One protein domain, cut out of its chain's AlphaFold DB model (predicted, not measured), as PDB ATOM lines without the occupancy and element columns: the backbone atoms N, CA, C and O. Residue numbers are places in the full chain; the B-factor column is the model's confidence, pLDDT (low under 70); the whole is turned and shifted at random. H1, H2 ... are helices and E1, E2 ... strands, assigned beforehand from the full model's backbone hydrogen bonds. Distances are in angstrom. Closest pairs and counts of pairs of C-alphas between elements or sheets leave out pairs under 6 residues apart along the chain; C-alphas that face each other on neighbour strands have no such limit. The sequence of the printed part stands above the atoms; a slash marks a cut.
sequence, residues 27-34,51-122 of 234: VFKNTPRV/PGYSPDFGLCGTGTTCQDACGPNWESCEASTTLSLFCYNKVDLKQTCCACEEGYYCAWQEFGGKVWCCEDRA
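AT A GLANCE: This is residues 27 to 34 and 51 to 122 of the 234 residues of an uncharacterized protein of Chaetomium globosum (strain ATCC 6205 / CBS 148.51 / DSM 1962 / NBRC 6347 / NRRL 1970) (UniProt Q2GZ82). There is little regular structure here: two small antiparallel hairpins, E1 with E2 and E3 with E4, follow one another lengthwise amid loops, with short helix H1 near the first and residues 51 to 65 stretched along one side. The printed part has 80 residues, 17 in named elements, ordered H1, E1, E2, E3, E4; the class is mixed. It is compact, radius of gyration of the C-alphas 12.0 A, spanning 37 by 26 by 19 A.

IN THESE COORDINATES: Find C-alpha 74 at (507.803, 565.696, 381.889); there E1, residues 74 to 76, begins, 7.0 A long. E2, residues 87 to 89, spans 7.1 A; H1, residues 66 to 70, 5.6 A; E3, residues 104 to 106, 6.8 A. E4, residues 117 to 119, runs 6.7 A to (487.214, 577.149, 385.908).

HOW THE PARTS SIT: Within hydrogen-bond range, find N 75 and O 88 in hairpin E1 and E2, and N 105 and O 118 in hairpin E3 and E4, each 2.8 A apart. H1's O i to N i+4 pair is within range; its closest C-alpha pair with E1 is Gln 67 and Trp 74, 5.2 A. E2 and E3 are apart. Residues 52 to 53 pair antiparallel with 117 to 118 of E4.

THE WHOLE: Residues 35 to 50 are cut out, leaving 20.3 A between C-alphas 34 and 51. E2 to E3 is a long link. Mean pLDDT of the printed part is 71.0; 36 residues are under 70, among them 27 to 34.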
ATOM      1  N   VAL A  27     513.652 569.510 396.697       44.47
ATOM      2  CA  VAL A  27     512.499 568.621 396.844       44.47
ATOM      3  C   VAL A  27     511.476 568.993 395.772       44.47
ATOM      4  O   VAL A  27     510.939 570.102 395.779       44.47
ATOM      5  N   PHE A  28     511.217 568.071 394.847       49.44
ATOM      6  CA  PHE A  28     510.384 568.296 393.664       49.44
ATOM      7  C   PHE A  28     508.943 567.868 393.880       49.44
ATOM      8  O   PHE A  28     508.695 566.814 394.463       49.44
ATOM      9  N   LYS A  29     507.993 568.644 393.345       49.12
ATOM     10  CA  LYS A  29     506.561 568.354 393.443       49.12
ATOM     11  C   LYS A  29     505.948 568.059 392.042       49.12
ATOM     12  O   LYS A  29     505.929 568.966 391.217       49.12
ATOM     13  N   ASN A  30     505.491 566.825 391.736       49.56
ATOM     14  CA  ASN A  30     504.557 566.536 390.607       49.56
ATOM     15  C   ASN A  30     503.116 566.804 391.030       49.56
ATOM     16  O   ASN A  30     502.931 567.363 392.079       49.56
ATOM     17  N   THR A  31     502.097 566.430 390.261       47.78
ATOM     18  CA  THR A  31     500.732 566.162 390.738       47.78
ATOM     19  C   THR A  31     500.453 564.669 390.557       47.78
ATOM     20  O   THR A  31     500.758 564.139 389.482       47.78
ATOM     21  N   PRO A  32     499.932 563.919 391.549       43.53
ATOM     22  CA  PRO A  32     499.570 562.535 391.318       43.53
ATOM     23  C   PRO A  32     498.229 562.522 390.576       43.53
ATOM     24  O   PRO A  32     497.339 563.321 390.861       43.53
ATOM     25  N   ARG A  33     498.027 561.561 389.669       45.31
ATOM     26  CA  ARG A  33     496.664 561.164 389.292       45.31
ATOM     27  C   ARG A  33     496.014 560.518 390.515       45.31
ATOM     28  O   ARG A  33     496.116 559.307 390.697       45.31
ATOM     29  N   VAL A  34     495.395 561.311 391.380       42.25
ATOM     30  CA  VAL A  34     494.515 560.773 392.417       42.25
ATOM     31  C   VAL A  34     493.120 560.715 391.812       42.25
ATOM     32  O   VAL A  34     492.589 561.731 391.379       42.25
ATOM     33  N   PRO A  51     485.480 580.344 391.859       63.97
ATOM     34  CA  PRO A  51     485.455 578.895 391.987       63.97
ATOM     35  C   PRO A  51     486.715 578.328 391.326       63.97
ATOM     36  O   PRO A  51     486.998 578.557 390.149       63.97
ATOM     37  N   GLY A  52     487.524 577.661 392.137       69.31
ATOM     38  CA  GLY A  52     488.828 577.166 391.739       69.31
ATOM     39  C   GLY A  52     489.474 576.367 392.856       69.31
ATOM     40  O   GLY A  52     489.020 576.394 394.005       69.31
ATOM     41  N   TYR A  53     490.529 575.641 392.521       72.56
ATOM     42  CA  TYR A  53     491.253 574.801 393.465       72.56
ATOM     43  C   TYR A  53     492.762 574.956 393.290       72.56
ATOM     44  O   TYR A  53     493.263 575.348 392.235       72.56
ATOM     45  N   SER A  54     493.501 574.652 394.355       69.62
ATOM     46  CA  SER A  54     494.941 574.446 394.253       69.62
ATOM     47  C   SER A  54     495.152 572.986 393.863       69.62
ATOM     48  O   SER A  54     494.662 572.121 394.592       69.62
ATOM     49  N   PRO A  55     495.792 572.695 392.720       68.00
ATOM     50  CA  PRO A  55     495.965 571.321 392.281       68.00
ATOM     51  C   PRO A  55     496.859 570.571 393.267       68.00
ATOM     52  O   PRO A  55     497.826 571.127 393.795       68.00
ATOM     53  N   ASP A  56     496.526 569.309 393.527       63.09
ATOM     54  CA  ASP A  56     497.318 568.484 394.429       63.09
ATOM     55  C   ASP A  56     498.656 568.164 393.788       63.09
ATOM     56  O   ASP A  56     498.724 567.440 392.797       63.09
ATOM     57  N   PHE A  57     499.725 568.681 394.390       66.94
ATOM     58  CA  PHE A  57     501.077 568.361 393.987       66.94
ATOM     59  C   PHE A  57     501.596 567.117 394.728       66.94
ATOM     60  O   PHE A  57     501.773 567.135 395.942       66.94
ATOM     61  N   GLY A  58     501.851 566.029 394.009       66.50
ATOM     62  CA  GLY A  58     502.630 564.890 394.455       66.50
ATOM     63  C   GLY A  58     504.115 565.224 394.424       66.50
ATOM     64  O   GLY A  58     504.501 566.360 394.201       66.50
ATOM     65  N   LEU A  59     504.978 564.254 394.689       70.38
ATOM     66  CA  LEU A  59     506.422 564.469 394.741       70.38
ATOM     67  C   LEU A  59     507.086 563.696 393.605       70.38
ATOM     68  O   LEU A  59     506.814 562.509 393.422       70.38
ATOM     69  N   CYS A  60     507.933 564.376 392.830       78.94
ATOM     70  CA  CYS A  60     508.861 563.687 391.936       78.94
ATOM     71  C   CYS A  60     510.094 563.236 392.714       78.94
ATOM     72  O   CYS A  60     510.348 563.710 393.824       78.94
ATOM     73  N   GLY A  61     510.876 562.335 392.119       81.44
ATOM     74  CA  GLY A  61     512.198 562.006 392.635       81.44
ATOM     75  C   GLY A  61     513.138 563.215 392.621       81.44
ATOM     76  O   GLY A  61     512.781 564.319 392.217       81.44
ATOM     77  N   THR A  62     514.372 563.011 393.062       79.00
ATOM     78  CA  THR A  62     515.421 564.032 392.990       79.00
ATOM     79  C   THR A  62     516.005 564.101 391.579       79.00
ATOM     80  O   THR A  62     516.469 563.079 391.075       79.00
ATOM     81  N   GLY A  63     516.051 565.283 390.968       80.00
ATOM     82  CA  GLY A  63     516.674 565.510 389.658       80.00
ATOM     83  C   GLY A  63     517.075 566.971 389.463       80.00
ATOM     84  O   GLY A  63     516.809 567.799 390.320       80.00
ATOM     85  N   THR A  64     517.738 567.319 388.365       80.44
ATOM     86  CA  THR A  64     517.992 568.734 388.009       80.44
ATOM     87  C   THR A  64     516.943 569.291 387.058       80.44
ATOM     88  O   THR A  64     516.747 570.501 386.972       80.44
ATOM     89  N   THR A  65     516.251 568.399 386.355       86.06
ATOM     90  CA  THR A  65     515.207 568.723 385.392       86.06
ATOM     91  C   THR A  65     513.949 567.912 385.693       86.06
ATOM     92  O   THR A  65     513.998 566.888 386.377       86.06
ATOM     93  N   CYS A  66     512.808 568.344 385.150       87.38
ATOM     94  CA  CYS A  66     511.568 567.574 385.241       87.38
ATOM     95  C   CYS A  66     511.693 566.188 384.595       87.38
ATOM     96  O   CYS A  66     511.112 565.233 385.106       87.38
ATOM     97  N   GLN A  67     512.498 566.061 383.535       90.06
ATOM     98  CA  GLN A  67     512.786 564.768 382.916       90.06
ATOM     99  C   GLN A  67     513.547 563.833 383.860       90.06
ATOM    100  O   GLN A  67     513.204 562.657 383.961       90.06
ATOM    101  N   ASP A  68     514.534 564.360 384.587       88.44
ATOM    102  CA  ASP A  68     515.328 563.567 385.532       88.44
ATOM    103  C   ASP A  68     514.511 563.163 386.764       88.44
ATOM    104  O   ASP A  68     514.621 562.042 387.256       88.44
ATOM    105  N   ALA A  69     513.692 564.085 387.276       88.12
ATOM    106  CA  ALA A  69     512.954 563.903 388.520       88.12
ATOM    107  C   ALA A  69     511.691 563.041 388.346       88.12
ATOM    108  O   ALA A  69     511.348 562.247 389.226       88.12
ATOM    109  N   CYS A  70     510.969 563.229 387.241       86.44
ATOM    110  CA  CYS A  70     509.626 562.680 387.039       86.44
ATOM    111  C   CYS A  70     509.558 561.658 385.888       86.44
ATOM    112  O   CYS A  70     508.591 560.898 385.805       86.44
ATOM    113  N   GLY A  71     510.579 561.611 385.027       90.12
ATOM    114  CA  GLY A  71     510.695 560.678 383.909       90.12
ATOM    115  C   GLY A  71     510.604 561.344 382.529       90.12
ATOM    116  O   GLY A  71     510.354 562.547 382.412       90.12
ATOM    117  N   PRO A  72     510.783 560.562 381.451       84.06
ATOM    118  CA  PRO A  72     510.643 561.069 380.090       84.06
ATOM    119  C   PRO A  72     509.218 561.607 379.874       84.06
ATOM    120  O   PRO A  72     508.267 561.061 380.425       84.06
ATOM    121  N   ASN A  73     509.081 562.676 379.083       86.94
ATOM    122  CA  ASN A  73     507.833 563.415 378.790       86.94
ATOM    123  C   ASN A  73     507.344 564.420 379.849       86.94
ATOM    124  O   ASN A  73     506.302 565.051 379.649       86.94
ATOM    125  N   TRP A  74     508.085 564.619 380.940       88.75
ATOM    126  CA  TRP A  74     507.803 565.696 381.889       88.75
ATOM    127  C   TRP A  74     508.548 566.979 381.519       88.75
ATOM    128  O   TRP A  74     509.767 566.991 381.361       88.75
ATOM    129  N   GLU A  75     507.814 568.081 381.411       88.12
ATOM    130  CA  GLU A  75     508.324 569.403 381.048       88.12
ATOM    131  C   GLU A  75     508.215 570.369 382.235       88.12
ATOM    132  O   GLU A  75     507.322 570.249 383.078       88.12
ATOM    133  N   SER A  76     509.146 571.325 382.322       85.19
ATOM    134  CA  SER A  76     509.140 572.357 383.362       85.19
ATOM    135  C   SER A  76     508.189 573.489 383.014       85.19
ATOM    136  O   SER A  76     508.201 574.002 381.897       85.19
ATOM    137  N   CYS A  77     507.434 573.940 384.003       80.44
ATOM    138  CA  CYS A  77     506.555 575.086 383.863       80.44
ATOM    139  C   CYS A  77     507.275 576.430 383.931       80.44
ATOM    140  O   CYS A  77     508.221 576.564 384.702       80.44
ATOM    141  N   GLU A  78     506.739 577.458 383.264       75.38
ATOM    142  CA  GLU A  78     507.183 578.853 383.452       75.38
ATOM    143  C   GLU A  78     506.979 579.349 384.889       75.38
ATOM    144  O   GLU A  78     507.769 580.141 385.389       75.38
ATOM    145  N   ALA A  79     505.959 578.837 385.586       66.69
ATOM    146  CA  ALA A  79     505.740 579.114 387.006       66.69
ATOM    147  C   ALA A  79     506.821 578.496 387.922       66.69
ATOM    148  O   ALA A  79     506.821 578.744 389.129       66.69
ATOM    149  N   SER A  80     507.723 577.668 387.380       70.12
ATOM    150  CA  SER A  80     508.839 577.108 388.138       70.12
ATOM    151  C   SER A  80     509.801 578.206 388.559       70.12
ATOM    152  O   SER A  80     510.243 579.022 387.755       70.12
ATOM    153  N   THR A  81     510.167 578.190 389.831       68.81
ATOM    154  CA  THR A  81     511.181 579.084 390.392       68.81
ATOM    155  C   THR A  81     512.432 578.290 390.742       68.81
ATOM    156  O   THR A  81     512.417 577.060 390.772       68.81
ATOM    157  N   THR A  82     513.510 578.990 391.090       65.69
ATOM    158  CA  THR A  82     514.750 578.375 391.590       65.69
ATOM    159  C   THR A  82     514.580 577.593 392.890       65.69
ATOM    160  O   THR A  82     515.513 576.911 393.283       65.69
ATOM    161  N   LEU A  83     513.441 577.712 393.578       65.75
ATOM    162  CA  LEU A  83     513.143 577.014 394.834       65.75
ATOM    163  C   LEU A  83     512.052 575.949 394.674       65.75
ATOM    164  O   LEU A  83     511.746 575.217 395.615       65.75
ATOM    165  N   SER A  84     511.365 575.921 393.535       70.38
ATOM    166  CA  SER A  84     510.206 575.059 393.311       70.38
ATOM    167  C   SER A  84     510.052 574.822 391.818       70.38
ATOM    168  O   SER A  84     509.571 575.693 391.095       70.38
ATOM    169  N   LEU A  85     510.456 573.637 391.368       74.19
ATOM    170  CA  LEU A  85     510.225 573.192 390.001       74.19
ATOM    171  C   LEU A  85     508.825 572.576 389.920       74.19
ATOM    172  O   LEU A  85     508.524 571.622 390.640       74.19
ATOM    173  N   PHE A  86     507.983 573.125 389.050       80.69
ATOM    174  CA  PHE A  86     506.674 572.567 388.738       80.69
ATOM    175  C   PHE A  86     506.779 571.806 387.419       80.69
ATOM    176  O   PHE A  86     507.134 572.383 386.390       80.69
ATOM    177  N   CYS A  87     506.471 570.513 387.452       83.94
ATOM    178  CA  CYS A  87     506.562 569.637 386.289       83.94
ATOM    179  C   CYS A  87     505.170 569.227 385.808       83.94
ATOM    180  O   CYS A  87     504.303 568.920 386.627       83.94
ATOM    181  N   TYR A  88     504.964 569.188 384.492       83.81
ATOM    182  CA  TYR A  88     503.724 568.718 383.865       83.81
ATOM    183  C   TYR A  88     504.031 567.728 382.737       83.81
ATOM    184  O   TYR A  88     505.104 567.783 382.139       83.81
ATOM    185  N   ASN A  89     503.099 566.819 382.436       82.12
ATOM    186  CA  ASN A  89     503.250 565.865 381.334       82.12
ATOM    187  C   ASN A  89     502.169 566.078 380.265       82.12
ATOM    188  O   ASN A  89     501.002 565.703 380.431       82.12
ATOM    189  N   LYS A  90     502.575 566.662 379.135       81.50
ATOM    190  CA  LYS A  90     501.687 566.946 377.999       81.50
ATOM    191  C   LYS A  90     501.368 565.710 377.158       81.50
ATOM    192  O   LYS A  90     500.310 565.651 376.538       81.50
ATOM    193  N   VAL A  91     502.278 564.741 377.109       80.44
ATOM    194  CA  VAL A  91     502.204 563.607 376.177       80.44
ATOM    195  C   VAL A  91     501.301 562.509 376.728       80.44
ATOM    196  O   VAL A  91     500.331 562.121 376.081       80.44
ATOM    197  N   ASP A  92     501.578 562.054 377.947       79.31
ATOM    198  CA  ASP A  92     500.910 560.901 378.556       79.31
ATOM    199  C   ASP A  92     499.643 561.312 379.316       79.31
ATOM    200  O   ASP A  92     498.656 560.573 379.362       79.31
ATOM    201  N   LEU A  93     499.661 562.506 379.922       74.94
ATOM    202  CA  LEU A  93     498.579 562.986 380.786       74.94
ATOM    203  C   LEU A  93     497.780 564.142 380.182       74.94
ATOM    204  O   LEU A  93     496.748 564.489 380.750       74.94
ATOM    205  N   LYS A  94     498.229 564.717 379.055       72.00
ATOM    206  CA  LYS A  94     497.649 565.930 378.447       72.00
ATOM    207  C   LYS A  94     497.510 567.090 379.437       72.00
ATOM    208  O   LYS A  94     496.625 567.926 379.293       72.00
ATOM    209  N   GLN A  95     498.383 567.139 380.441       68.69
ATOM    210  CA  GLN A  95     498.414 568.242 381.389       68.69
ATOM    211  C   GLN A  95     498.958 569.487 380.693       68.69
ATOM    212  O   GLN A  95     499.868 569.405 379.862       68.69
ATOM    213  N   THR A  96     498.408 570.640 381.050       71.62
ATOM    214  CA  THR A  96     498.956 571.933 380.646       71.62
ATOM    215  C   THR A  96     499.937 572.406 381.712       71.62
ATOM    216  O   THR A  96     499.977 571.875 382.824       71.62
ATOM    217  N   CYS A  97     500.784 573.373 381.371       68.75
ATOM    218  CA  CYS A  97     501.604 574.007 382.378       68.75
ATOM    219  C   CYS A  97     500.687 574.706 383.395       68.75
ATOM    220  O   CYS A  97     499.914 575.582 383.019       68.75
ATOM    221  N   CYS A  98     500.788 574.278 384.657       67.00
ATOM    222  CA  CYS A  98     499.743 574.233 385.681       67.00
ATOM    223  C   CYS A  98     498.865 572.998 385.514       67.00
ATOM    224  O   CYS A  98     498.078 572.906 384.579       67.00
ATOM    225  N   ALA A  99     499.012 572.059 386.448       63.31
ATOM    226  CA  ALA A  99     498.296 570.790 386.509       63.31
ATOM    227  C   ALA A  99     496.802 570.957 386.844       63.31
ATOM    228  O   ALA A  99     496.267 570.307 387.737       63.31
ATOM    229  N   CYS A 100     496.158 571.874 386.143       69.31
ATOM    230  CA  CYS A 100     494.735 572.065 386.105       69.31
ATOM    231  C   CYS A 100     494.143 570.999 385.190       69.31
ATOM    232  O   CYS A 100     494.706 570.660 384.142       69.31
ATOM    233  N   GLU A 101     493.027 570.441 385.626       63.59
ATOM    234  CA  GLU A 101     492.228 569.528 384.825       63.59
ATOM    235  C   GLU A 101     491.643 570.231 383.592       63.59
ATOM    236  O   GLU A 101     491.609 571.459 383.492       63.59
ATOM    237  N   GLU A 102     491.179 569.437 382.630       64.19
ATOM    238  CA  GLU A 102     490.498 569.959 381.449       64.19
ATOM    239  C   GLU A 102     489.274 570.794 381.861       64.19
ATOM    240  O   GLU A 102     488.442 570.351 382.650       64.19
ATOM    241  N   GLY A 103     489.160 572.012 381.323       66.56
ATOM    242  CA  GLY A 103     488.116 572.958 381.719       66.56
ATOM    243  C   GLY A 103     488.508 573.892 382.866       66.56
ATOM    244  O   GLY A 103     487.623 574.541 383.424       66.56
ATOM    245  N   TYR A 104     489.799 573.997 383.188       70.00
ATOM    246  CA  TYR A 104     490.348 574.980 384.119       70.00
ATOM    247  C   TYR A 104     491.564 575.706 383.511       70.00
ATOM    248  O   TYR A 104     492.489 575.054 383.020       70.00
ATOM    249  N   TYR A 105     491.619 577.040 383.620       72.38
ATOM    250  CA  TYR A 105     492.812 577.829 383.293       72.38
ATOM    251  C   TYR A 105     493.682 578.092 384.518       72.38
ATOM    252  O   TYR A 105     493.240 578.075 385.670       72.38
ATOM    253  N   CYS A 106     494.953 578.393 384.255       74.25
ATOM    254  CA  CYS A 106     495.906 578.729 385.295       74.25
ATOM    255  C   CYS A 106     495.965 580.228 385.585       74.25
ATOM    256  O   CYS A 106     496.437 581.011 384.763       74.25
ATOM    257  N   ALA A 107     495.600 580.601 386.806       74.69
ATOM    258  CA  ALA A 107     495.594 581.973 387.303       74.69
ATOM    259  C   ALA A 107     496.893 582.363 388.046       74.69
ATOM    260  O   ALA A 107     496.891 583.216 388.928       74.69
ATOM    261  N   TRP A 108     498.038 581.737 387.751       70.31
ATOM    262  CA  TRP A 108     499.243 581.894 388.587       70.31
ATOM    263  C   TRP A 108     499.761 583.340 388.700       70.31
ATOM    264  O   TRP A 108     500.308 583.728 389.738       70.31
ATOM    265  N   GLN A 109     499.569 584.145 387.650       64.38
ATOM    266  CA  GLN A 109     499.945 585.561 387.635       64.38
ATOM    267  C   GLN A 109     499.094 586.383 388.612       64.38
ATOM    268  O   GLN A 109     499.607 587.272 389.288       64.38
ATOM    269  N   GLU A 110     497.813 586.045 388.733       67.06
ATOM    270  CA  GLU A 110     496.832 586.743 389.572       67.06
ATOM    271  C   GLU A 110     497.048 586.442 391.064       67.06
ATOM    272  O   GLU A 110     496.758 587.277 391.921       67.06
ATOM    273  N   PHE A 111     497.637 585.285 391.386       66.44
ATOM    274  CA  PHE A 111     497.905 584.839 392.759       66.44
ATOM    275  C   PHE A 111     499.380 584.965 393.177       66.44
ATOM    276  O   PHE A 111     499.846 584.255 394.075       66.44
ATOM    277  N   GLY A 112     500.128 585.878 392.549       64.31
ATOM    278  CA  GLY A 112     501.487 586.227 392.970       64.31
ATOM    279  C   GLY A 112     502.476 585.063 392.874       64.31
ATOM    280  O   GLY A 112     503.287 584.869 393.782       64.31
ATOM    281  N   GLY A 113     502.383 584.255 391.814       62.72
ATOM    282  CA  GLY A 113     503.273 583.111 391.592       62.72
ATOM    283  C   GLY A 113     502.765 581.789 392.168       62.72
ATOM    284  O   GLY A 113     503.406 580.756 391.986       62.72
ATOM    285  N   LYS A 114     501.621 581.788 392.860       67.25
ATOM    286  CA  LYS A 114     500.996 580.558 393.353       67.25
ATOM    287  C   LYS A 114     500.106 579.960 392.275       67.25
ATOM    288  O   LYS A 114     499.232 580.636 391.746       67.25
ATOM    289  N   VAL A 115     500.301 578.680 391.982       71.44
ATOM    290  CA  VAL A 115     499.463 577.955 391.024       71.44
ATOM    291  C   VAL A 115     498.054 577.790 391.601       71.44
ATOM    292  O   VAL A 115     497.866 577.190 392.665       71.44
ATOM    293  N   TRP A 116     497.076 578.327 390.880       79.12
ATOM    294  CA  TRP A 116     495.652 578.237 391.183       79.12
ATOM    295  C   TRP A 116     494.896 577.931 389.891       79.12
ATOM    296  O   TRP A 116     495.126 578.590 388.874       79.12
ATOM    297  N   CYS A 117     494.038 576.915 389.930       78.19
ATOM    298  CA  CYS A 117     493.237 576.481 388.795       78.19
ATOM    299  C   CYS A 117     491.837 577.073 388.920       78.19
ATOM    300  O   CYS A 117     491.099 576.734 389.847       78.19
ATOM    301  N   CYS A 118     491.490 577.965 387.999       80.62
ATOM    302  CA  CYS A 118     490.173 578.590 387.892       80.62
ATOM    303  C   CYS A 118     489.369 577.895 386.796       80.62
ATOM    304  O   CYS A 118     489.943 577.493 385.793       80.62
ATOM    305  N   GLU A 119     488.055 577.759 386.949       75.81
ATOM    306  CA  GLU A 119     487.214 577.149 385.908       75.81
ATOM    307  C   GLU A 119     487.259 577.962 384.603       75.81
ATOM    308  O   GLU A 119     486.896 579.139 384.590       75.81
ATOM    309  N   ASP A 120     487.590 577.315 383.476       63.19
ATOM    310  CA  ASP A 120     487.504 577.872 382.107       63.19
ATOM    311  C   ASP A 120     486.063 578.211 381.696       63.19
ATOM    312  O   ASP A 120     485.800 578.723 380.607       63.19
ATOM    313  N   ARG A 121     485.093 577.910 382.563       45.59
ATOM    314  CA  ARG A 121     483.672 578.183 382.355       45.59
ATOM    315  C   ARG A 121     483.039 579.016 383.451       45.59
ATOM    316  O   ARG A 121     481.823 579.190 383.419       45.59
ATOM    317  N   ALA A 122     483.838 579.683 384.279       45.59
ATOM    318  CA  ALA A 122     483.379 580.918 384.896       45.59
ATOM    319  C   ALA A 122     483.324 582.051 383.842       45.59
ATOM    320  O   ALA A 122     483.799 583.162 384.052       45.59
TER     321      ALA A 122